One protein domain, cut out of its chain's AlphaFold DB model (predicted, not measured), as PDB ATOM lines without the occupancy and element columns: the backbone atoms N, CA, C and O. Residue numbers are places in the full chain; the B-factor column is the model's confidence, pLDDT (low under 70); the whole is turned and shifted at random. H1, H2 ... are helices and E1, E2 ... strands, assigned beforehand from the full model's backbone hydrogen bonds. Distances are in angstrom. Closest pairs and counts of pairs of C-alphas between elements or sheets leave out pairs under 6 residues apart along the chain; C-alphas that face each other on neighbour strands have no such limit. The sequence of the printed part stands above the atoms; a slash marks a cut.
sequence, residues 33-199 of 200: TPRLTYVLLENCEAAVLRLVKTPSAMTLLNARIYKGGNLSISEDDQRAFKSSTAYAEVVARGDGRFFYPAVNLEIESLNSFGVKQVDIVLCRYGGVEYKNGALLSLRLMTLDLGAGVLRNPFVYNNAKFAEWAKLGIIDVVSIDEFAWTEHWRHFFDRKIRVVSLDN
ATOM      1  N   THR A  33     -12.175 -18.972  12.820       71.88
ATOM      2  CA  THR A  33     -13.460 -19.134  13.521       71.88
ATOM      3  C   THR A  33     -14.369 -17.931  13.269       71.88
ATOM      4  O   THR A  33     -14.700 -17.209  14.211       71.88
ATOM      5  N   PRO A  34     -14.795 -17.690  12.013       70.25
ATOM      6  CA  PRO A  34     -15.438 -16.439  11.620       70.25
ATOM      7  C   PRO A  34     -16.737 -16.156  12.381       70.25
ATOM      8  O   PRO A  34     -16.996 -15.015  12.749       70.25
ATOM      9  N   ARG A  35     -17.510 -17.204  12.695       72.44
ATOM     10  CA  ARG A  35     -18.745 -17.102  13.486       72.44
ATOM     11  C   ARG A  35     -18.488 -16.595  14.908       72.44
ATOM     12  O   ARG A  35     -19.159 -15.676  15.352       72.44
ATOM     13  N   LEU A  36     -17.502 -17.167  15.602       74.56
ATOM     14  CA  LEU A  36     -17.134 -16.748  16.960       74.56
ATOM     15  C   LEU A  36     -16.615 -15.305  16.967       74.56
ATOM     16  O   LEU A  36     -17.038 -14.500  17.791       74.56
ATOM     17  N   THR A  37     -15.720 -14.978  16.034       76.50
ATOM     18  CA  THR A  37     -15.136 -13.639  15.897       76.50
ATOM     19  C   THR A  37     -16.220 -12.590  15.624       76.50
ATOM     20  O   THR A  37     -16.193 -11.516  16.217       76.50
ATOM     21  N   TYR A  38     -17.200 -12.910  14.773       76.38
ATOM     22  CA  TYR A  38     -18.339 -12.034  14.504       76.38
ATOM     23  C   TYR A  38     -19.193 -11.808  15.756       76.38
ATOM     24  O   TYR A  38     -19.447 -10.664  16.112       76.38
ATOM     25  N   VAL A  39     -19.572 -12.879  16.460       75.12
ATOM     26  CA  VAL A  39     -20.387 -12.794  17.685       75.12
ATOM     27  C   VAL A  39     -19.700 -11.950  18.763       75.12
ATOM     28  O   VAL A  39     -20.334 -11.105  19.391       75.12
ATOM     29  N   LEU A  40     -18.393 -12.144  18.957       80.12
ATOM     30  CA  LEU A  40     -17.586 -11.355  19.891       80.12
ATOM     31  C   LEU A  40     -17.593  -9.860  19.544       80.12
ATOM     32  O   LEU A  40     -17.705  -9.017  20.436       80.12
ATOM     33  N   LEU A  41     -17.455  -9.539  18.255       81.81
ATOM     34  CA  LEU A  41     -17.466  -8.167  17.758       81.81
ATOM     35  C   LEU A  41     -18.843  -7.522  17.931       81.81
ATOM     36  O   LEU A  41     -18.940  -6.442  18.503       81.81
ATOM     37  N   GLU A  42     -19.893  -8.194  17.464       78.81
ATOM     38  CA  GLU A  42     -21.262  -7.684  17.486       78.81
ATOM     39  C   GLU A  42     -21.754  -7.456  18.916       78.81
ATOM     40  O   GLU A  42     -22.284  -6.388  19.218       78.81
ATOM     41  N   ASN A  43     -21.521  -8.413  19.821       77.94
ATOM     42  CA  ASN A  43     -21.908  -8.258  21.220       77.94
ATOM     43  C   ASN A  43     -21.174  -7.078  21.879       77.94
ATOM     44  O   ASN A  43     -21.802  -6.272  22.569       77.94
ATOM     45  N   CYS A  44     -19.871  -6.944  21.615       83.12
ATOM     46  CA  CYS A  44     -19.059  -5.853  22.148       83.12
ATOM     47  C   CYS A  44     -19.572  -4.502  21.646       83.12
ATOM     48  O   CYS A  44     -19.845  -3.601  22.434       83.12
ATOM     49  N   GLU A  45     -19.768  -4.369  20.335       81.25
ATOM     50  CA  GLU A  45     -20.249  -3.132  19.735       81.25
ATOM     51  C   GLU A  45     -21.659  -2.769  20.220       81.25
ATOM     52  O   GLU A  45     -21.906  -1.619  20.578       81.25
ATOM     53  N   ALA A  46     -22.572  -3.740  20.301       78.25
ATOM     54  CA  ALA A  46     -23.921  -3.523  20.813       78.25
ATOM     55  C   ALA A  46     -23.915  -3.047  22.275       78.25
ATOM     56  O   ALA A  46     -24.712  -2.181  22.648       78.25
ATOM     57  N   ALA A  47     -23.009  -3.576  23.104       74.00
ATOM     58  CA  ALA A  47     -22.824  -3.104  24.474       74.00
ATOM     59  C   ALA A  47     -22.319  -1.652  24.507       74.00
ATOM     60  O   ALA A  47     -22.838  -0.844  25.275       74.00
ATOM     61  N   VAL A  48     -21.366  -1.297  23.641       79.19
ATOM     62  CA  VAL A  48     -20.829   0.069  23.538       79.19
ATOM     63  C   VAL A  48     -21.870   1.063  23.030       79.19
ATOM     64  O   VAL A  48     -22.029   2.128  23.622       79.19
ATOM     65  N   LEU A  49     -22.635   0.715  21.994       77.06
ATOM     66  CA  LEU A  49     -23.681   1.578  21.431       77.06
ATOM     67  C   LEU A  49     -24.727   1.999  22.469       77.06
ATOM     68  O   LEU A  49     -25.307   3.072  22.355       77.06
ATOM     69  N   ARG A  50     -24.954   1.181  23.500       74.75
ATOM     70  CA  ARG A  50     -25.879   1.487  24.605       74.75
ATOM     71  C   ARG A  50     -25.311   2.451  25.642       74.75
ATOM     72  O   ARG A  50     -26.059   2.975  26.461       74.75
ATOM     73  N   LEU A  51     -24.001   2.667  25.624       70.75
ATOM     74  CA  LEU A  51     -23.281   3.511  26.576       70.75
ATOM     75  C   LEU A  51     -22.924   4.875  25.988       70.75
ATOM     76  O   LEU A  51     -22.732   5.836  26.731       70.75
ATOM     77  N   VAL A  52     -22.846   4.974  24.662       72.69
ATOM     78  CA  VAL A  52     -22.565   6.235  23.976       72.69
ATOM     79  C   VAL A  52     -23.821   7.107  23.955       72.69
ATOM     80  O   VAL A  52     -24.911   6.662  23.605       72.69
ATOM     81  N   LYS A  53     -23.661   8.391  24.296       69.69
ATOM     82  CA  LYS A  53     -24.762   9.367  24.380       69.69
ATOM     83  C   LYS A  53     -25.497   9.571  23.050       69.69
ATOM     84  O   LYS A  53     -26.711   9.759  23.046       69.69
ATOM     85  N   THR A  54     -24.763   9.538  21.938       73.12
ATOM     86  CA  THR A  54     -25.297   9.746  20.584       73.12
ATOM     87  C   THR A  54     -24.898   8.574  19.681       73.12
ATOM     88  O   THR A  54     -23.947   8.701  18.906       73.12
ATOM     89  N   PRO A  55     -25.598   7.425  19.755       72.94
ATOM     90  CA  PRO A  55     -25.211   6.214  19.026       72.94
ATOM     91  C   PRO A  55     -25.169   6.409  17.505       72.94
ATOM     92  O   PRO A  55     -24.314   5.849  16.833       72.94
ATOM     93  N   SER A  56     -26.042   7.259  16.956       75.69
ATOM     94  CA  SER A  56     -26.082   7.574  15.519       75.69
ATOM     95  C   SER A  56     -24.864   8.349  15.009       75.69
ATOM     96  O   SER A  56     -24.633   8.384  13.803       75.69
ATOM     97  N   ALA A  57     -24.096   8.977  15.903       73.75
ATOM     98  CA  ALA A  57     -22.866   9.691  15.571       73.75
ATOM     99  C   ALA A  57     -21.605   8.847  15.831       73.75
ATOM    100  O   ALA A  57     -20.498   9.310  15.561       73.75
ATOM    101  N   MET A  58     -21.762   7.632  16.367       80.94
ATOM    102  CA  MET A  58     -20.659   6.718  16.629       80.94
ATOM    103  C   MET A  58     -20.244   6.007  15.339       80.94
ATOM    104  O   MET A  58     -21.077   5.461  14.620       80.94
ATOM    105  N   THR A  59     -18.943   5.970  15.070       83.06
ATOM    106  CA  THR A  59     -18.362   5.216  13.956       83.06
ATOM    107  C   THR A  59     -17.323   4.240  14.486       83.06
ATOM    108  O   THR A  59     -16.390   4.636  15.176       83.06
ATOM    109  N   LEU A  60     -17.452   2.958  14.147       81.75
ATOM    110  CA  LEU A  60     -16.428   1.960  14.450       81.75
ATOM    111  C   LEU A  60     -15.286   2.073  13.428       81.75
ATOM    112  O   LEU A  60     -15.490   1.820  12.239       81.75
ATOM    113  N   LEU A  61     -14.099   2.468  13.889       82.38
ATOM    114  CA  LEU A  61     -12.918   2.679  13.049       82.38
ATOM    115  C   LEU A  61     -12.139   1.377  12.848       82.38
ATOM    116  O   LEU A  61     -11.775   1.024  11.723       82.38
ATOM    117  N   ASN A  62     -11.893   0.654  13.939       81.12
ATOM    118  CA  ASN A  62     -11.043  -0.529  13.948       81.12
ATOM    119  C   ASN A  62     -11.501  -1.524  15.015       81.12
ATOM    120  O   ASN A  62     -12.064  -1.141  16.041       81.12
ATOM    121  N   ALA A  63     -11.243  -2.809  14.779       84.31
ATOM    122  CA  ALA A  63     -11.525  -3.858  15.744       84.31
ATOM    123  C   ALA A  63     -10.434  -4.930  15.712       84.31
ATOM    124  O   ALA A  63     -10.055  -5.436  14.652       84.31
ATOM    125  N   ARG A  64      -9.951  -5.322  16.888       83.94
ATOM    126  CA  ARG A  64      -8.954  -6.383  17.036       83.94
ATOM    127  C   ARG A  64      -9.426  -7.403  18.058       83.94
ATOM    128  O   ARG A  64      -9.877  -7.031  19.139       83.94
ATOM    129  N   ILE A  65      -9.316  -8.684  17.711       84.38
ATOM    130  CA  ILE A  65      -9.758  -9.786  18.572       84.38
ATOM    131  C   ILE A  65      -8.559 -10.619  18.999       84.38
ATOM    132  O   ILE A  65      -7.778 -11.088  18.167       84.38
ATOM    133  N   TYR A  66      -8.468 -10.831  20.304       83.62
ATOM    134  CA  TYR A  66      -7.441 -11.607  20.975       83.62
ATOM    135  C   TYR A  66      -8.065 -12.876  21.539       83.62
ATOM    136  O   TYR A  66      -9.132 -12.832  22.149       83.62
ATOM    137  N   LYS A  67      -7.403 -14.022  21.351       77.56
ATOM    138  CA  LYS A  67      -7.859 -15.305  21.916       77.56
ATOM    139  C   LYS A  67      -7.486 -15.485  23.392       77.56
ATOM    140  O   LYS A  67      -8.013 -16.386  24.040       77.56
ATOM    141  N   GLY A  68      -6.593 -14.643  23.903       76.06
ATOM    142  CA  GLY A  68      -6.054 -14.678  25.257       76.06
ATOM    143  C   GLY A  68      -4.917 -13.664  25.403       76.06
ATOM    144  O   GLY A  68      -4.875 -12.683  24.662       76.06
ATOM    145  N   GLY A  69      -4.002 -13.916  26.339       76.81
ATOM    146  CA  GLY A  69      -2.836 -13.061  26.588       76.81
ATOM    147  C   GLY A  69      -3.130 -11.903  27.544       76.81
ATOM    148  O   GLY A  69      -4.133 -11.908  28.258       76.81
ATOM    149  N   ASN A  70      -2.263 -10.890  27.554       78.62
ATOM    150  CA  ASN A  70      -2.286  -9.806  28.553       78.62
ATOM    151  C   ASN A  70      -3.554  -8.934  28.531       78.62
ATOM    152  O   ASN A  70      -3.845  -8.241  29.501       78.62
ATOM    153  N   LEU A  71      -4.306  -8.949  27.429       82.38
ATOM    154  CA  LEU A  71      -5.568  -8.210  27.295       82.38
ATOM    155  C   LEU A  71      -6.788  -9.010  27.770       82.38
ATOM    156  O   LEU A  71      -7.898  -8.478  27.803       82.38
ATOM    157  N   SER A  72      -6.579 -10.271  28.140       83.19
ATOM    158  CA  SER A  72      -7.601 -11.135  28.710       83.19
ATOM    159  C   SER A  72      -8.037 -10.673  30.107       83.19
ATOM    160  O   SER A  72      -7.531  -9.695  30.662       83.19
ATOM    161  N   ILE A  73      -9.027 -11.362  30.671       86.31
ATOM    162  CA  ILE A  73      -9.476 -11.128  32.045       86.31
ATOM    163  C   ILE A  73      -8.400 -11.551  33.061       86.31
ATOM    164  O   ILE A  73      -7.637 -12.494  32.825       86.31
ATOM    165  N   SER A  74      -8.366 -10.867  34.208       87.50
ATOM    166  CA  SER A  74      -7.441 -11.168  35.309       87.50
ATOM    167  C   SER A  74      -7.715 -12.542  35.936       87.50
ATOM    168  O   SER A  74      -8.796 -13.101  35.765       87.50
ATOM    169  N   GLU A  75      -6.774 -13.099  36.704       88.44
ATOM    170  CA  GLU A  75      -6.995 -14.379  37.403       88.44
ATOM    171  C   GLU A  75      -8.191 -14.339  38.368       88.44
ATOM    172  O   GLU A  75      -8.923 -15.323  38.496       88.44
ATOM    173  N   ASP A  76      -8.433 -13.197  39.014       86.50
ATOM    174  CA  ASP A  76      -9.591 -12.989  39.889       86.50
ATOM    175  C   ASP A  76     -10.903 -13.078  39.111       86.50
ATOM    176  O   ASP A  76     -11.837 -13.772  39.517       86.50
ATOM    177  N   ASP A  77     -10.940 -12.445  37.944       86.75
ATOM    178  CA  ASP A  77     -12.084 -12.477  37.043       86.75
ATOM    179  C   ASP A  77     -12.291 -13.888  36.463       86.75
ATOM    180  O   ASP A  77     -13.425 -14.362  36.369       86.75
ATOM    181  N   GLN A  78     -11.215 -14.624  36.156       90.19
ATOM    182  CA  GLN A  78     -11.312 -16.036  35.762       90.19
ATOM    183  C   GLN A  78     -11.938 -16.884  36.870       90.19
ATOM    184  O   GLN A  78     -12.768 -17.750  36.588       90.19
ATOM    185  N   ARG A  79     -11.564 -16.657  38.136       88.31
ATOM    186  CA  ARG A  79     -12.166 -17.363  39.277       88.31
ATOM    187  C   ARG A  79     -13.654 -17.044  39.406       88.31
ATOM    188  O   ARG A  79     -14.439 -17.976  39.564       88.31
ATOM    189  N   ALA A  80     -14.038 -15.775  39.262       85.00
ATOM    190  CA  ALA A  80     -15.441 -15.357  39.273       85.00
ATOM    191  C   ALA A  80     -16.252 -15.978  38.121       85.00
ATOM    192  O   ALA A  80     -17.395 -16.397  38.309       85.00
ATOM    193  N   PHE A  81     -15.666 -16.109  36.926       86.69
ATOM    194  CA  PHE A  81     -16.319 -16.815  35.822       86.69
ATOM    195  C   PHE A  81     -16.538 -18.294  36.144       86.69
ATOM    196  O   PHE A  81     -17.634 -18.825  35.975       86.69
ATOM    197  N   LYS A  82     -15.486 -18.967  36.621       88.00
ATOM    198  CA  LYS A  82     -15.516 -20.402  36.931       88.00
ATOM    199  C   LYS A  82     -16.536 -20.738  38.015       88.00
ATOM    200  O   LYS A  82     -17.130 -21.807  37.951       88.00
ATOM    201  N   SER A  83     -16.740 -19.853  38.991       82.25
ATOM    202  CA  SER A  83     -17.726 -20.057  40.056       82.25
ATOM    203  C   SER A  83     -19.165 -19.752  39.630       82.25
ATOM    204  O   SER A  83     -20.090 -20.311  40.210       82.25
ATOM    205  N   SER A  84     -19.369 -18.886  38.633       73.19
ATOM    206  CA  SER A  84     -20.705 -18.498  38.149       73.19
ATOM    207  C   SER A  84     -21.201 -19.334  36.965       73.19
ATOM    208  O   SER A  84     -22.381 -19.279  36.615       73.19
ATOM    209  N   THR A  85     -20.327 -20.114  36.328       76.81
ATOM    210  CA  THR A  85     -20.679 -20.927  35.160       76.81
ATOM    211  C   THR A  85     -21.149 -22.334  35.532       76.81
ATOM    212  O   THR A  85     -20.496 -23.054  36.285       76.81
ATOM    213  N   ALA A  86     -22.252 -22.776  34.922       76.31
ATOM    214  CA  ALA A  86     -22.772 -24.139  35.073       76.31
ATOM    215  C   ALA A  86     -21.895 -25.207  34.382       76.31
ATOM    216  O   ALA A  86     -22.094 -26.402  34.575       76.31
ATOM    217  N   TYR A  87     -20.918 -24.791  33.572       78.19
ATOM    218  CA  TYR A  87     -20.116 -25.683  32.729       78.19
ATOM    219  C   TYR A  87     -18.786 -26.116  33.362       78.19
ATOM    220  O   TYR A  87     -17.942 -26.707  32.686       78.19
ATOM    221  N   ALA A  88     -18.589 -25.855  34.659       77.94
ATOM    222  CA  ALA A  88     -17.392 -26.275  35.386       77.94
ATOM    223  C   ALA A  88     -17.189 -27.800  35.344       77.94
ATOM    224  O   ALA A  88     -16.066 -28.265  35.156       77.94
ATOM    225  N   GLU A  89     -18.270 -28.582  35.430       78.62
ATOM    226  CA  GLU A  89     -18.197 -30.045  35.345       78.62
ATOM    227  C   GLU A  89     -17.751 -30.550  33.967       78.62
ATOM    228  O   GLU A  89     -16.985 -31.508  33.891       78.62
ATOM    229  N   VAL A  90     -18.185 -29.900  32.880       81.00
ATOM    230  CA  VAL A  90     -17.775 -30.259  31.508       81.00
ATOM    231  C   VAL A  90     -16.264 -30.094  31.351       81.00
ATOM    232  O   VAL A  90     -15.592 -30.953  30.781       81.00
ATOM    233  N   VAL A  91     -15.712 -29.014  31.910       85.38
ATOM    234  CA  VAL A  91     -14.263 -28.783  31.915       85.38
ATOM    235  C   VAL A  91     -13.545 -29.766  32.842       85.38
ATOM    236  O   VAL A  91     -12.510 -30.304  32.462       85.38
ATOM    237  N   ALA A  92     -14.095 -30.061  34.024       85.50
ATOM    238  CA  ALA A  92     -13.496 -31.002  34.976       85.50
ATOM    239  C   ALA A  92     -13.413 -32.439  34.428       85.50
ATOM    240  O   ALA A  92     -12.433 -33.137  34.678       85.50
ATOM    241  N   ARG A  93     -14.400 -32.866  33.628       86.44
ATOM    242  CA  ARG A  93     -14.392 -34.148  32.893       86.44
ATOM    243  C   ARG A  93     -13.452 -34.134  31.679       86.44
ATOM    244  O   ARG A  93     -13.234 -35.159  31.040       86.44
ATOM    245  N   GLY A  94     -12.878 -32.973  31.367       85.81
ATOM    246  CA  GLY A  94     -11.974 -32.754  30.248       85.81
ATOM    247  C   GLY A  94     -12.679 -32.607  28.903       85.81
ATOM    248  O   GLY A  94     -11.998 -32.571  27.889       85.81
ATOM    249  N   ASP A  95     -14.008 -32.540  28.841       86.94
ATOM    250  CA  ASP A  95     -14.762 -32.471  27.577       86.94
ATOM    251  C   ASP A  95     -14.820 -31.064  26.978       86.94
ATOM    252  O   ASP A  95     -15.171 -30.887  25.809       86.94
ATOM    253  N   GLY A  96     -14.381 -30.071  27.748       87.19
ATOM    254  CA  GLY A  96     -14.167 -28.712  27.284       87.19
ATOM    255  C   GLY A  96     -13.014 -28.021  27.995       87.19
ATOM    256  O   GLY A  96     -12.366 -28.582  28.878       87.19
ATOM    257  N   ARG A  97     -12.768 -26.772  27.608       90.31
ATOM    258  CA  ARG A  97     -11.789 -25.889  28.237       90.31
ATOM    259  C   ARG A  97     -12.334 -24.476  28.379       90.31
ATOM    260  O   ARG A  97     -13.116 -24.006  27.551       90.31
ATOM    261  N   PHE A  98     -11.885 -23.802  29.431       90.12
ATOM    262  CA  PHE A  98     -12.079 -22.366  29.568       90.12
ATOM    263  C   PHE A  98     -11.198 -21.622  28.570       90.12
ATOM    264  O   PHE A  98     -10.044 -21.995  28.353       90.12
ATOM    265  N   PHE A  99     -11.736 -20.555  27.998       88.88
ATOM    266  CA  PHE A  99     -10.993 -19.637  27.149       88.88
ATOM    267  C   PHE A  99     -11.515 -18.216  27.368       88.88
ATOM    268  O   PHE A  99     -12.663 -18.014  27.776       88.88
ATOM    269  N   TYR A 100     -10.656 -17.226  27.140       91.06
ATOM    270  CA  TYR A 100     -10.885 -15.868  27.629       91.06
ATOM    271  C   TYR A 100     -10.506 -14.828  26.571       91.06
ATOM    272  O   TYR A 100      -9.434 -14.212  26.653       91.06
ATOM    273  N   PRO A 101     -11.335 -14.659  25.531       88.44
ATOM    274  CA  PRO A 101     -11.017 -13.746  24.456       88.44
ATOM    275  C   PRO A 101     -11.271 -12.296  24.877       88.44
ATOM    276  O   PRO A 101     -12.050 -12.002  25.790       88.44
ATOM    277  N   ALA A 102     -10.638 -11.377  24.160       90.56
ATOM    278  CA  ALA A 102     -10.856  -9.949  24.311       90.56
ATOM    279  C   ALA A 102     -11.054  -9.289  22.946       90.56
ATOM    280  O   ALA A 102     -10.455  -9.698  21.950       90.56
ATOM    281  N   VAL A 103     -11.891  -8.260  22.907       88.81
ATOM    282  CA  VAL A 103     -12.154  -7.441  21.728       88.81
ATOM    283  C   VAL A 103     -11.778  -6.013  22.058       88.81
ATOM    284  O   VAL A 103     -12.324  -5.429  22.987       88.81
ATOM    285  N   ASN A 104     -10.848  -5.466  21.287       90.56
ATOM    286  CA  ASN A 104     -10.465  -4.070  21.361       90.56
ATOM    287  C   ASN A 104     -11.111  -3.314  20.197       90.56
ATOM    288  O   ASN A 104     -10.836  -3.632  19.038       90.56
ATOM    289  N   LEU A 105     -11.971  -2.352  20.512       88.31
ATOM    290  CA  LEU A 105     -12.646  -1.485  19.557       88.31
ATOM    291  C   LEU A 105     -12.027  -0.095  19.596       88.31
ATOM    292  O   LEU A 105     -11.830   0.471  20.666       88.31
ATOM    293  N   GLU A 106     -11.789   0.467  18.424       88.75
ATOM    294  CA  GLU A 106     -11.445   1.872  18.248       88.75
ATOM    295  C   GLU A 106     -12.648   2.570  17.623       88.75
ATOM    296  O   GLU A 106     -13.080   2.212  16.522       88.75
ATOM    297  N   ILE A 107     -13.224   3.528  18.340       86.62
ATOM    298  CA  ILE A 107     -14.499   4.146  17.982       86.62
ATOM    299  C   ILE A 107     -14.322   5.657  17.906       86.62
ATOM    300  O   ILE A 107     -13.695   6.256  18.770       86.62
ATOM    301  N   GLU A 108     -14.890   6.286  16.887       86.94
ATOM    302  CA  GLU A 108     -15.061   7.734  16.847       86.94
ATOM    303  C   GLU A 108     -16.455   8.066  17.381       86.94
ATOM    304  O   GLU A 108     -17.447   7.506  16.912       86.94
ATOM    305  N   SER A 109     -16.550   8.966  18.355       84.00
ATOM    306  CA  SER A 109     -17.825   9.437  18.898       84.00
ATOM    307  C   SER A 109     -17.785  10.940  19.192       84.00
ATOM    308  O   SER A 109     -16.729  11.568  19.132       84.00
ATOM    309  N   LEU A 110     -18.942  11.550  19.468       82.50
ATOM    310  CA  LEU A 110     -19.011  12.943  19.913       82.50
ATOM    311  C   LEU A 110     -18.988  13.004  21.439       82.50
ATOM    312  O   LEU A 110     -19.811  12.372  22.104       82.50
ATOM    313  N   ASN A 111     -18.098  13.823  21.990       78.44
ATOM    314  CA  ASN A 111     -18.062  14.089  23.423       78.44
ATOM    315  C   ASN A 111     -19.234  14.988  23.872       78.44
ATOM    316  O   ASN A 111     -20.066  15.431  23.074       78.44
ATOM    317  N   SER A 112     -19.286  15.316  25.166       76.94
ATOM    318  CA  SER A 112     -20.335  16.175  25.747       76.94
ATOM    319  C   SER A 112     -20.446  17.572  25.119       76.94
ATOM    320  O   SER A 112     -21.487  18.207  25.274       76.94
ATOM    321  N   PHE A 113     -19.415  18.028  24.404       83.00
ATOM    322  CA  PHE A 113     -19.344  19.316  23.714       83.00
ATOM    323  C   PHE A 113     -19.572  19.202  22.197       83.00
ATOM    324  O   PHE A 113     -19.435  20.192  21.485       83.00
ATOM    325  N   GLY A 114     -19.910  18.013  21.684       79.69
ATOM    326  CA  GLY A 114     -20.124  17.792  20.251       79.69
ATOM    327  C   GLY A 114     -18.832  17.715  19.432       79.69
ATOM    328  O   GLY A 114     -18.885  17.809  18.208       79.69
ATOM    329  N   VAL A 115     -17.677  17.551  20.082       84.94
ATOM    330  CA  VAL A 115     -16.379  17.396  19.414       84.94
ATOM    331  C   VAL A 115     -16.106  15.914  19.189       84.94
ATOM    332  O   VAL A 115     -16.327  15.100  20.087       84.94
ATOM    333  N   LYS A 116     -15.611  15.570  17.994       86.06
ATOM    334  CA  LYS A 116     -15.176  14.209  17.671       86.06
ATOM    335  C   LYS A 116     -13.995  13.801  18.546       86.06
ATOM    336  O   LYS A 116     -13.009  14.528  18.630       86.06
ATOM    337  N   GLN A 117     -14.090  12.626  19.145       86.69
ATOM    338  CA  GLN A 117     -13.016  11.985  19.887       86.69
ATOM    339  C   GLN A 117     -12.900  10.524  19.463       86.69
ATOM    340  O   GLN A 117     -13.893   9.913  19.061       86.69
ATOM    341  N   VAL A 118     -11.686   9.985  19.552       87.94
ATOM    342  CA  VAL A 118     -11.428   8.562  19.343       87.94
ATOM    343  C   VAL A 118     -11.247   7.909  20.703       87.94
ATOM    344  O   VAL A 118     -10.335   8.270  21.445       87.94
ATOM    345  N   ASP A 119     -12.115   6.953  21.003       86.12
ATOM    346  CA  ASP A 119     -12.096   6.176  22.232       86.12
ATOM    347  C   ASP A 119     -11.663   4.739  21.928       86.12
ATOM    348  O   ASP A 119     -11.984   4.169  20.880       86.12
ATOM    349  N   ILE A 120     -10.937   4.142  22.871       89.44
ATOM    350  CA  ILE A 120     -10.572   2.727  22.829       89.44
ATOM    351  C   ILE A 120     -11.404   2.007  23.881       89.44
ATOM    352  O   ILE A 120     -11.372   2.366  25.057       89.44
ATOM    353  N   VAL A 121     -12.135   0.987  23.446       89.06
ATOM    354  CA  VAL A 121     -12.984   0.175  24.313       89.06
ATOM    355  C   VAL A 121     -12.527  -1.269  24.288       89.06
ATOM    356  O   VAL A 121     -12.427  -1.883  23.227       89.06
ATOM    357  N   LEU A 122     -12.315  -1.840  25.470       91.94
ATOM    358  CA  LEU A 122     -11.883  -3.220  25.625       91.94
ATOM    359  C   LEU A 122     -12.982  -4.066  26.279       91.94
ATOM    360  O   LEU A 122     -13.265  -3.963  27.474       91.94
ATOM    361  N   CYS A 123     -13.587  -4.943  25.482       90.25
ATOM    362  CA  CYS A 123     -14.514  -5.974  25.937       90.25
ATOM    363  C   CYS A 123     -13.739  -7.244  26.271       90.25
ATOM    364  O   CYS A 123     -13.048  -7.792  25.412       90.25
ATOM    365  N   ARG A 124     -13.887  -7.758  27.490       91.31
ATOM    366  CA  ARG A 124     -13.267  -9.023  27.899       91.31
ATOM    367  C   ARG A 124     -14.336 -10.053  28.211       91.31
ATOM    368  O   ARG A 124     -15.331  -9.741  28.869       91.31
ATOM    369  N   TYR A 125     -14.110 -11.276  27.756       89.31
ATOM    370  CA  TYR A 125     -15.089 -12.348  27.826       89.31
ATOM    371  C   TYR A 125     -14.556 -13.555  28.591       89.31
ATOM    372  O   TYR A 125     -13.357 -13.831  28.605       89.31
ATOM    373  N   GLY A 126     -15.487 -14.306  29.169       88.75
ATOM    374  CA  GLY A 126     -15.263 -15.650  29.678       88.75
ATOM    375  C   GLY A 126     -16.101 -16.632  28.883       88.75
ATOM    376  O   GLY A 126     -17.293 -16.402  28.669       88.75
ATOM    377  N   GLY A 127     -15.485 -17.713  28.420       87.94
ATOM    378  CA  GLY A 127     -16.187 -18.741  27.674       87.94
ATOM    379  C   GLY A 127     -15.728 -20.151  28.003       87.94
ATOM    380  O   GLY A 127     -14.679 -20.381  28.611       87.94
ATOM    381  N   VAL A 128     -16.551 -21.106  27.584       85.81
ATOM    382  CA  VAL A 128     -16.251 -22.538  27.597       85.81
ATOM    383  C   VAL A 128     -16.440 -23.066  26.190       85.81
ATOM    384  O   VAL A 128     -17.486 -22.835  25.591       85.81
ATOM    385  N   GLU A 129     -15.449 -23.776  25.669       85.31
ATOM    386  CA  GLU A 129     -15.540 -24.488  24.395       85.31
ATOM    387  C   GLU A 129     -15.303 -25.982  24.601       85.31
ATOM    388  O   GLU A 129     -14.558 -26.388  25.493       85.31
ATOM    389  N   TYR A 130     -15.944 -26.807  23.785       82.50
ATOM    390  CA  TYR A 130     -15.716 -28.243  23.737       82.50
ATOM    391  C   TYR A 130     -14.325 -28.573  23.181       82.50
ATOM    392  O   TYR A 130     -13.700 -27.770  22.486       82.50
ATOM    393  N   LYS A 131     -13.862 -29.809  23.404       80.25
ATOM    394  CA  LYS A 131     -12.613 -30.348  22.824       80.25
ATOM    395  C   LYS A 131     -12.496 -30.164  21.304       80.25
ATOM    396  O   LYS A 131     -11.393 -30.003  20.794       80.25
ATOM    397  N   ASN A 132     -13.615 -30.200  20.583       75.25
ATOM    398  CA  ASN A 132     -13.661 -30.017  19.129       75.25
ATOM    399  C   ASN A 132     -13.640 -28.533  18.693       75.25
ATOM    400  O   ASN A 132     -13.769 -28.255  17.503       75.25
ATOM    401  N   GLY A 133     -13.503 -27.591  19.633       71.19
ATOM    402  CA  GLY A 133     -13.514 -26.149  19.381       71.19
ATOM    403  C   GLY A 133     -14.910 -25.546  19.202       71.19
ATOM    404  O   GLY A 133     -15.023 -24.365  18.881       71.19
ATOM    405  N   ALA A 134     -15.981 -26.326  19.383       75.50
ATOM    406  CA  ALA A 134     -17.336 -25.787  19.380       75.50
ATOM    407  C   ALA A 134     -17.585 -24.984  20.661       75.50
ATOM    408  O   ALA A 134     -17.298 -25.447  21.764       75.50
ATOM    409  N   LEU A 135     -18.144 -23.784  20.522       74.62
ATOM    410  CA  LEU A 135     -18.424 -22.925  21.663       74.62
ATOM    411  C   LEU A 135     -19.640 -23.431  22.446       74.62
ATOM    412  O   LEU A 135     -20.701 -23.625  21.864       74.62
ATOM    413  N   LEU A 136     -19.488 -23.594  23.759       77.19
ATOM    414  CA  LEU A 136     -20.559 -23.999  24.672       77.19
ATOM    415  C   LEU A 136     -21.196 -22.795  25.367       77.19
ATOM    416  O   LEU A 136     -22.411 -22.711  25.502       77.19
ATOM    417  N   SER A 137     -20.376 -21.851  25.824       78.56
ATOM    418  CA  SER A 137     -20.872 -20.606  26.406       78.56
ATOM    419  C   SER A 137     -19.870 -19.481  26.253       78.56
ATOM    420  O   SER A 137     -18.662 -19.711  26.237       78.56
ATOM    421  N   LEU A 138     -20.386 -18.262  26.171       81.94
ATOM    422  CA  LEU A 138     -19.603 -17.042  26.135       81.94
ATOM    423  C   LEU A 138     -20.374 -15.948  26.863       81.94
ATOM    424  O   LEU A 138     -21.566 -15.758  26.620       81.94
ATOM    425  N   ARG A 139     -19.690 -15.234  27.752       82.38
ATOM    426  CA  ARG A 139     -20.255 -14.125  28.518       82.38
ATOM    427  C   ARG A 139     -19.330 -12.929  28.477       82.38
ATOM    428  O   ARG A 139     -18.124 -13.070  28.690       82.38
ATOM    429  N   LEU A 140     -19.902 -11.752  28.240       85.75
ATOM    430  CA  LEU A 140     -19.191 -10.492  28.413       85.75
ATOM    431  C   LEU A 140     -18.965 -10.285  29.907       85.75
ATOM    432  O   LEU A 140     -19.916 -10.188  30.676       85.75
ATOM    433  N   MET A 141     -17.710 -10.248  30.332       86.69
ATOM    434  CA  MET A 141     -17.361 -10.154  31.747       86.69
ATOM    435  C   MET A 141     -17.109  -8.722  32.171       86.69
ATOM    436  O   MET A 141     -17.610  -8.276  33.204       86.69
ATOM    437  N   THR A 142     -16.331  -7.999  31.375       87.06
ATOM    438  CA  THR A 142     -15.992  -6.610  31.662       87.06
ATOM    439  C   THR A 142     -15.990  -5.792  30.391       87.06
ATOM    440  O   THR A 142     -15.532  -6.268  29.351       87.06
ATOM    441  N   LEU A 143     -16.408  -4.544  30.521       87.25
ATOM    442  CA  LEU A 143     -16.268  -3.527  29.501       87.25
ATOM    443  C   LEU A 143     -15.444  -2.375  30.064       87.25
ATOM    444  O   LEU A 143     -15.843  -1.736  31.036       87.25
ATOM    445  N   ASP A 144     -14.292  -2.138  29.465       88.62
ATOM    446  CA  ASP A 144     -13.352  -1.104  29.867       88.62
ATOM    447  C   ASP A 144     -13.407   0.043  28.860       88.62
ATOM    448  O   ASP A 144     -13.099  -0.139  27.684       88.62
ATOM    449  N   LEU A 145     -13.868   1.200  29.328       80.62
ATOM    450  CA  LEU A 145     -14.068   2.410  28.527       80.62
ATOM    451  C   LEU A 145     -12.892   3.393  28.679       80.62
ATOM    452  O   LEU A 145     -13.041   4.576  28.385       80.62
ATOM    453  N   GLY A 146     -11.765   2.960  29.257       74.69
ATOM    454  CA  GLY A 146     -10.610   3.802  29.585       74.69
ATOM    455  C   GLY A 146     -10.806   4.658  30.842       74.69
ATOM    456  O   GLY A 146      -9.952   4.667  31.724       74.69
ATOM    457  N   ALA A 147     -11.953   5.332  30.978       71.38
ATOM    458  CA  ALA A 147     -12.300   6.118  32.170       71.38
ATOM    459  C   ALA A 147     -12.813   5.259  33.345       71.38
ATOM    460  O   ALA A 147     -12.919   5.735  34.475       71.38
ATOM    461  N   GLY A 148     -13.159   3.998  33.084       76.56
ATOM    462  CA  GLY A 148     -13.668   3.076  34.089       76.56
ATOM    463  C   GLY A 148     -14.039   1.717  33.508       76.56
ATOM    464  O   GLY A 148     -14.240   1.563  32.303       76.56
ATOM    465  N   VAL A 149     -14.156   0.732  34.401       82.38
ATOM    466  CA  VAL A 149     -14.496  -0.651  34.053       82.38
ATOM    467  C   VAL A 149     -15.893  -0.989  34.562       82.38
ATOM    468  O   VAL A 149     -16.156  -0.976  35.767       82.38
ATOM    469  N   LEU A 150     -16.786  -1.338  33.641       78.88
ATOM    470  CA  LEU A 150     -18.093  -1.908  33.939       78.88
ATOM    471  C   LEU A 150     -17.961  -3.427  34.045       78.88
ATOM    472  O   LEU A 150     -17.478  -4.086  33.126       78.88
ATOM    473  N   ARG A 151     -18.395  -3.989  35.172       82.12
ATOM    474  CA  ARG A 151     -18.345  -5.429  35.446       82.12
ATOM    475  C   ARG A 151     -19.732  -6.046  35.329       82.12
ATOM    476  O   ARG A 151     -20.701  -5.451  35.795       82.12
ATOM    477  N   ASN A 152     -19.808  -7.246  34.761       77.12
ATOM    478  CA  ASN A 152     -21.058  -7.982  34.613       77.12
ATOM    479  C   ASN A 152     -21.633  -8.394  35.992       77.12
ATOM    480  O   ASN A 152     -21.052  -9.238  36.681       77.12
ATOM    481  N   PRO A 153     -22.788  -7.855  36.413       69.81
ATOM    482  CA  PRO A 153     -23.355  -8.119  37.730       69.81
ATOM    483  C   PRO A 153     -23.774  -9.581  37.931       69.81
ATOM    484  O   PRO A 153     -23.784 -10.025  39.075       69.81
ATOM    485  N   PHE A 154     -24.058 -10.338  36.866       70.50
ATOM    486  CA  PHE A 154     -24.411 -11.761  36.936       70.50
ATOM    487  C   PHE A 154     -23.204 -12.662  37.211       70.50
ATOM    488  O   PHE A 154     -23.356 -13.735  37.786       70.50
ATOM    489  N   VAL A 155     -22.003 -12.220  36.828       71.62
ATOM    490  CA  VAL A 155     -20.752 -12.941  37.106       71.62
ATOM    491  C   VAL A 155     -20.193 -12.558  38.475       71.62
ATOM    492  O   VAL A 155     -19.740 -13.417  39.225       71.62
ATOM    493  N   TYR A 156     -20.244 -11.269  38.821       71.69
ATOM    494  CA  TYR A 156     -19.621 -10.745  40.043       71.69
ATOM    495  C   TYR A 156     -20.587 -10.568  41.223       71.69
ATOM    496  O   TYR A 156     -20.166 -10.051  42.255       71.69
ATOM    497  N   ASN A 157     -21.862 -10.950  41.081       64.88
ATOM    498  CA  ASN A 157     -22.915 -10.760  42.087       64.88
ATOM    499  C   ASN A 157     -22.916  -9.330  42.675       64.88
ATOM    500  O   ASN A 157     -22.828  -9.119  43.885       64.88
ATOM    501  N   ASN A 158     -22.910  -8.329  41.789       63.41
ATOM    502  CA  ASN A 158     -22.691  -6.925  42.143       63.41
ATOM    503  C   ASN A 158     -24.019  -6.145  42.217       63.41
ATOM    504  O   ASN A 158     -24.871  -6.266  41.337       63.41
ATOM    505  N   ALA A 159     -24.151  -5.262  43.214       56.72
ATOM    506  CA  ALA A 159     -25.292  -4.362  43.421       56.72
ATOM    507  C   ALA A 159     -25.603  -3.422  42.232       56.72
ATOM    508  O   ALA A 159     -26.700  -2.872  42.149       56.72
ATOM    509  N   LYS A 160     -24.680  -3.265  41.273       59.25
ATOM    510  CA  LYS A 160     -24.874  -2.480  40.038       59.25
ATOM    511  C   LYS A 160     -25.788  -3.129  38.987       59.25
ATOM    512  O   LYS A 160     -25.911  -2.613  37.877       59.25
ATOM    513  N   PHE A 161     -26.477  -4.218  39.330       60.25
ATOM    514  CA  PHE A 161     -27.499  -4.847  38.485       60.25
ATOM    515  C   PHE A 161     -28.508  -3.839  37.912       60.25
ATOM    516  O   PHE A 161     -28.799  -3.861  36.719       60.25
ATOM    517  N   ALA A 162     -28.995  -2.911  38.741       57.84
ATOM    518  CA  ALA A 162     -29.979  -1.917  38.319       57.84
ATOM    519  C   ALA A 162     -29.441  -0.945  37.251       57.84
ATOM    520  O   ALA A 162     -30.210  -0.479  36.415       57.84
ATOM    521  N   GLU A 163     -28.140  -0.642  37.249       63.53
ATOM    522  CA  GLU A 163     -27.504   0.188  36.215       63.53
ATOM    523  C   GLU A 163     -27.376  -0.593  34.903       63.53
ATOM    524  O   GLU A 163     -27.735  -0.089  33.843       63.53
ATOM    525  N   TRP A 164     -26.959  -1.858  34.976       63.91
ATOM    526  CA  TRP A 164     -26.830  -2.743  33.815       63.91
ATOM    527  C   TRP A 164     -28.173  -3.033  33.134       63.91
ATOM    528  O   TRP A 164     -28.277  -2.951  31.910       63.91
ATOM    529  N   ALA A 165     -29.215  -3.296  33.927       58.91
ATOM    530  CA  ALA A 165     -30.571  -3.515  33.436       58.91
ATOM    531  C   ALA A 165     -31.151  -2.257  32.766       58.91
ATOM    532  O   ALA A 165     -31.767  -2.360  31.708       58.91
ATOM    533  N   LYS A 166     -30.902  -1.059  33.323       60.44
ATOM    534  CA  LYS A 166     -31.305   0.220  32.703       60.44
ATOM    535  C   LYS A 166     -30.622   0.468  31.358       60.44
ATOM    536  O   LYS A 166     -31.223   1.073  30.479       60.44
ATOM    537  N   LEU A 167     -29.386  -0.001  31.203       61.44
ATOM    538  CA  LEU A 167     -28.615   0.098  29.962       61.44
ATOM    539  C   LEU A 167     -28.970  -1.008  28.953       61.44
ATOM    540  O   LEU A 167     -28.512  -0.976  27.814       61.44
ATOM    541  N   GLY A 168     -29.774  -1.996  29.358       56.69
ATOM    542  CA  GLY A 168     -30.263  -3.078  28.507       56.69
ATOM    543  C   GLY A 168     -29.196  -4.061  28.025       56.69
ATOM    544  O   GLY A 168     -29.502  -4.849  27.135       56.69
ATOM    545  N   ILE A 169     -27.963  -4.021  28.551       61.56
ATOM    546  CA  ILE A 169     -26.806  -4.826  28.104       61.56
ATOM    547  C   ILE A 169     -27.126  -6.333  28.190       61.56
ATOM    548  O   ILE A 169     -27.600  -6.811  29.217       61.56
ATOM    549  N   ILE A 170     -26.899  -7.076  27.098       57.09
ATOM    550  CA  ILE A 170     -27.232  -8.509  27.001       57.09
ATOM    551  C   ILE A 170     -26.095  -9.347  27.615       57.09
ATOM    552  O   ILE A 170     -24.946  -9.227  27.194       57.09
ATOM    553  N   ASP A 171     -26.434 -10.197  28.590       53.31
ATOM    554  CA  ASP A 171     -25.512 -11.024  29.399       53.31
ATOM    555  C   ASP A 171     -24.995 -12.280  28.668       53.31
ATOM    556  O   ASP A 171     -23.852 -12.702  28.852       53.31
ATOM    557  N   VAL A 172     -25.819 -12.881  27.807       53.53
ATOM    558  CA  VAL A 172     -25.539 -14.187  27.200       53.53
ATOM    559  C   VAL A 172     -25.794 -14.129  25.703       53.53
ATOM    560  O   VAL A 172     -26.884 -13.760  25.276       53.53
ATOM    561  N   VAL A 173     -24.808 -14.549  24.909       50.78
ATOM    562  CA  VAL A 173     -25.044 -14.906  23.507       50.78
ATOM    563  C   VAL A 173     -25.011 -16.420  23.407       50.78
ATOM    564  O   VAL A 173     -23.941 -17.031  23.439       50.78
ATOM    565  N   SER A 174     -26.191 -17.029  23.309       43.06
ATOM    566  CA  SER A 174     -26.290 -18.401  22.825       43.06
ATOM    567  C   SER A 174     -26.061 -18.375  21.319       43.06
ATOM    568  O   SER A 174     -26.779 -17.704  20.582       43.06
ATOM    569  N   ILE A 175     -25.039 -19.083  20.845       45.94
ATOM    570  CA  ILE A 175     -24.721 -19.137  19.414       45.94
ATOM    571  C   ILE A 175     -25.820 -19.849  18.609       45.94
ATOM    572  O   ILE A 175     -25.904 -19.655  17.394       45.94
ATOM    573  N   ASP A 176     -26.685 -20.623  19.262       42.28
ATOM    574  CA  ASP A 176     -27.725 -21.416  18.605       42.28
ATOM    575  C   ASP A 176     -28.908 -20.584  18.079       42.28
ATOM    576  O   ASP A 176     -29.621 -21.045  17.192       42.28
ATOM    577  N   GLU A 177     -29.071 -19.330  18.514       39.28
ATOM    578  CA  GLU A 177     -30.131 -18.422  18.028       39.28
ATOM    579  C   GLU A 177     -29.742 -17.651  16.752       39.28
ATOM    580  O   GLU A 177     -30.495 -16.825  16.236       39.28
ATOM    581  N   PHE A 178     -28.560 -17.931  16.202       38.31
ATOM    582  CA  PHE A 178     -28.022 -17.218  15.051       38.31
ATOM    583  C   PHE A 178     -28.656 -17.707  13.737       38.31
ATOM    584  O   PHE A 178     -28.125 -18.579  13.041       38.31
ATOM    585  N   ALA A 179     -29.815 -17.149  13.385       37.41
ATOM    586  CA  ALA A 179     -30.444 -17.379  12.090       37.41
ATOM    587  C   ALA A 179     -29.576 -16.792  10.955       37.41
ATOM    588  O   ALA A 179     -29.199 -15.617  10.950       37.41
ATOM    589  N   TRP A 180     -29.259 -17.640   9.974       39.34
ATOM    590  CA  TRP A 180     -28.276 -17.432   8.902       39.34
ATOM    591  C   TRP A 180     -28.594 -16.314   7.888       39.34
ATOM    592  O   TRP A 180     -27.830 -16.130   6.944       39.34
ATOM    593  N   THR A 181     -29.698 -15.577   8.022       40.03
ATOM    594  CA  THR A 181     -30.280 -14.837   6.886       40.03
ATOM    595  C   THR A 181     -30.145 -13.313   6.933       40.03
ATOM    596  O   THR A 181     -30.086 -12.710   5.865       40.03
ATOM    597  N   GLU A 182     -30.019 -12.671   8.102       40.06
ATOM    598  CA  GLU A 182     -29.879 -11.196   8.191       40.06
ATOM    599  C   GLU A 182     -28.437 -10.716   8.449       40.06
ATOM    600  O   GLU A 182     -27.999  -9.703   7.898       40.06
ATOM    601  N   HIS A 183     -27.639 -11.495   9.180       41.97
ATOM    602  CA  HIS A 183     -26.307 -11.090   9.653       41.97
ATOM    603  C   HIS A 183     -25.241 -10.940   8.543       41.97
ATOM    604  O   HIS A 183     -24.276 -10.188   8.696       41.97
ATOM    605  N   TRP A 184     -25.428 -11.574   7.376       37.94
ATOM    606  CA  TRP A 184     -24.519 -11.427   6.227       37.94
ATOM    607  C   TRP A 184     -24.592 -10.052   5.560       37.94
ATOM    608  O   TRP A 184     -23.611  -9.622   4.954       37.94
ATOM    609  N   ARG A 185     -25.710  -9.323   5.679       38.62
ATOM    610  CA  ARG A 185     -25.808  -7.978   5.094       38.62
ATOM    611  C   ARG A 185     -24.814  -7.027   5.780       38.62
ATOM    612  O   ARG A 185     -24.127  -6.268   5.107       38.62
ATOM    613  N   HIS A 186     -24.612  -7.190   7.090       42.69
ATOM    614  CA  HIS A 186     -23.629  -6.438   7.881       42.69
ATOM    615  C   HIS A 186     -22.167  -6.854   7.646       42.69
ATOM    616  O   HIS A 186     -21.259  -6.057   7.880       42.69
ATOM    617  N   PHE A 187     -21.929  -8.072   7.147       38.22
ATOM    618  CA  PHE A 187     -20.598  -8.614   6.845       38.22
ATOM    619  C   PHE A 187     -19.864  -7.830   5.742       38.22
ATOM    620  O   PHE A 187     -18.633  -7.757   5.739       38.22
ATOM    621  N   PHE A 188     -20.616  -7.224   4.817       45.00
ATOM    622  CA  PHE A 188     -20.083  -6.449   3.692       45.00
ATOM    623  C   PHE A 188     -20.238  -4.932   3.854       45.00
ATOM    624  O   PHE A 188     -19.462  -4.188   3.260       45.00
ATOM    625  N   ASP A 189     -21.193  -4.481   4.667       45.66
ATOM    626  CA  ASP A 189     -21.579  -3.067   4.765       45.66
ATOM    627  C   ASP A 189     -20.618  -2.238   5.631       45.66
ATOM    628  O   ASP A 189     -20.365  -1.054   5.400       45.66
ATOM    629  N   ARG A 190     -19.986  -2.880   6.615       49.38
ATOM    630  CA  ARG A 190     -19.045  -2.206   7.502       49.38
ATOM    631  C   ARG A 190     -17.643  -2.221   6.879       49.38
ATOM    632  O   ARG A 190     -17.020  -3.274   6.733       49.38
ATOM    633  N   LYS A 191     -17.096  -1.042   6.550       49.25
ATOM    634  CA  LYS A 191     -15.691  -0.829   6.113       49.25
ATOM    635  C   LYS A 191     -14.649  -1.149   7.210       49.25
ATOM    636  O   LYS A 191     -13.519  -0.675   7.141       49.25
ATOM    637  N   ILE A 192     -15.017  -1.930   8.223       51.16
ATOM    638  CA  ILE A 192     -14.186  -2.237   9.385       51.16
ATOM    639  C   ILE A 192     -13.060  -3.172   8.958       51.16
ATOM    640  O   ILE A 192     -13.280  -4.212   8.325       51.16
ATOM    641  N   ARG A 193     -11.836  -2.811   9.335       50.56
ATOM    642  CA  ARG A 193     -10.683  -3.703   9.275       50.56
ATOM    643  C   ARG A 193     -10.649  -4.495  10.582       50.56
ATOM    644  O   ARG A 193     -10.155  -4.002  11.582       50.56
ATOM    645  N   VAL A 194     -11.206  -5.705  10.582       54.78
ATOM    646  CA  VAL A 194     -11.017  -6.643  11.697       54.78
ATOM    647  C   VAL A 194      -9.662  -7.313  11.491       54.78
ATOM    648  O   VAL A 194      -9.472  -8.027  10.509       54.78
ATOM    649  N   VAL A 195      -8.689  -7.040  12.360       57.16
ATOM    650  CA  VAL A 195      -7.395  -7.741  12.338       57.16
ATOM    651  C   VAL A 195      -7.503  -8.888  13.334       57.16
ATOM    652  O   VAL A 195      -7.378  -8.684  14.541       57.16
ATOM    653  N   SER A 196      -7.841 -10.084  12.857       58.66
ATOM    654  CA  SER A 196      -7.919 -11.255  13.734       58.66
ATOM    655  C   SER A 196      -6.530 -11.860  13.962       58.66
ATOM    656  O   SER A 196      -5.804 -12.043  12.987       58.66
ATOM    657  N   LEU A 197      -6.273 -12.278  15.211       50.19
ATOM    658  CA  LEU A 197      -5.268 -13.263  15.647       50.19
ATOM    659  C   LEU A 197      -3.813 -12.787  15.801       50.19
ATOM    660  O   LEU A 197      -2.953 -13.156  15.011       50.19
ATOM    661  N   ASP A 198      -3.531 -12.121  16.925       44.69
ATOM    662  CA  ASP A 198      -2.194 -12.153  17.532       44.69
ATOM    663  C   ASP A 198      -2.178 -13.195  18.666       44.69
ATOM    664  O   ASP A 198      -2.969 -13.125  19.612       44.69
ATOM    665  N   ASN A 199      -1.280 -14.179  18.555       42.66
ATOM    666  CA  ASN A 199      -0.824 -14.997  19.678       42.66
ATOM    667  C   ASN A 199       0.329 -14.235  20.348       42.66
ATOM    668  O   ASN A 199       1.490 -14.541  20.088       42.66
TER     669      ASN A 199
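AT A GLANCE: This is residues 33 to 199 of the 200 residues of an uncharacterized protein of Pseudomonas sp. OV546 (UniProt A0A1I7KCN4). One twisted sheet of seven strands curls round the helix H1 on one face, while H2 packs on the opposite face and the short H3 covers E2. The small helices H4 and H5 follow E6, and a long unnamed stretch, residues 167 to 182, leads to H6 and to E7, which joins the sheet beside E1. The printed part has 167 residues with six named helices and seven named strands, in the order H1 E1 H2 H3 E2 E3 E4 E5 E6 H4 H5 H6 E7. The branched sheet is antiparallel but for the parallel pair E1 and E7, and the class is mixed, helices and strands. The whole is compact, with a radius of gyration of the C-alphas of 16.1 A and spans of 54 by 38 by 30 A.

IN THESE COORDINATES: H1, residues 34 to 49, begins with C-alpha 34 at (-15.438, -16.439, 11.620) and is 22.1 A long. E1 is residues 59 to 66, 21.2 A; H2 is residues 75 to 84, 14.3 A; H3 is residues 88 to 92. E2, residues 96 to 99, runs on into E3, residues 102 to 110, at 39 degrees. E4, residues 116 to 130, spans 42.9 A from C-alpha 116 at (-15.176, 14.209, 17.671). Then come E5, residues 135 to 144, 23.9 A; E6, residues 149 to 151; H4, residues 153 to 156; H5, residues 161 to 166; and H6, residues 183 to 189. E7, residues 193 to 196, ends with C-alpha 196 at (-7.919, -11.255, 13.734).

HOW THE PARTS SIT: E3, E4, E5 and E6 form a meander, each strand the antiparallel neighbour of the one before, with N 105 to O 121 at 2.8 A, N 124 to O 142 at 2.9 A and N 150 to O 143 at 2.8 A. E2 and E3 lie on one side of E4, E5 on the other side; N 97 and O 129 of E2 and E4 are 2.8 A apart. E1 is antiparallel to E3, with N 64 to O 104 at 2.9 A, and parallel to E7, with N 195 to O 63 at 3.1 A. H1 is on the sheet; its closest C-alphas to E4 are Cys 44 and Cys 123, 5.9 A. H2, on the opposite face at a height over the sheet of 8.9 A, touches H4 at Ser 84 and Val 155, C-alphas 5.7 A apart. H3 lies over E2, H4 only grazes the sheet, and H5 and H6 are not on it, H5 only just, with 4 pairs of C-alphas within 10 A. Each O i to N i+4 pair is within hydrogen-bond range in H1, H2, H3 and H5; H6 has 1 of 3, and 2 of 4 for O i to N i+3, and H4 is too short for an i+4 pair.

THE WHOLE: The C-alphas farthest apart, those of Arg 93 and Phe 113, are 54.5 A apart. The printed part has no cut, and the link H5 to H6 is long. The mean pLDDT of the printed part is 73.6, and residues 53, 153 and 157 to 199 are under 70.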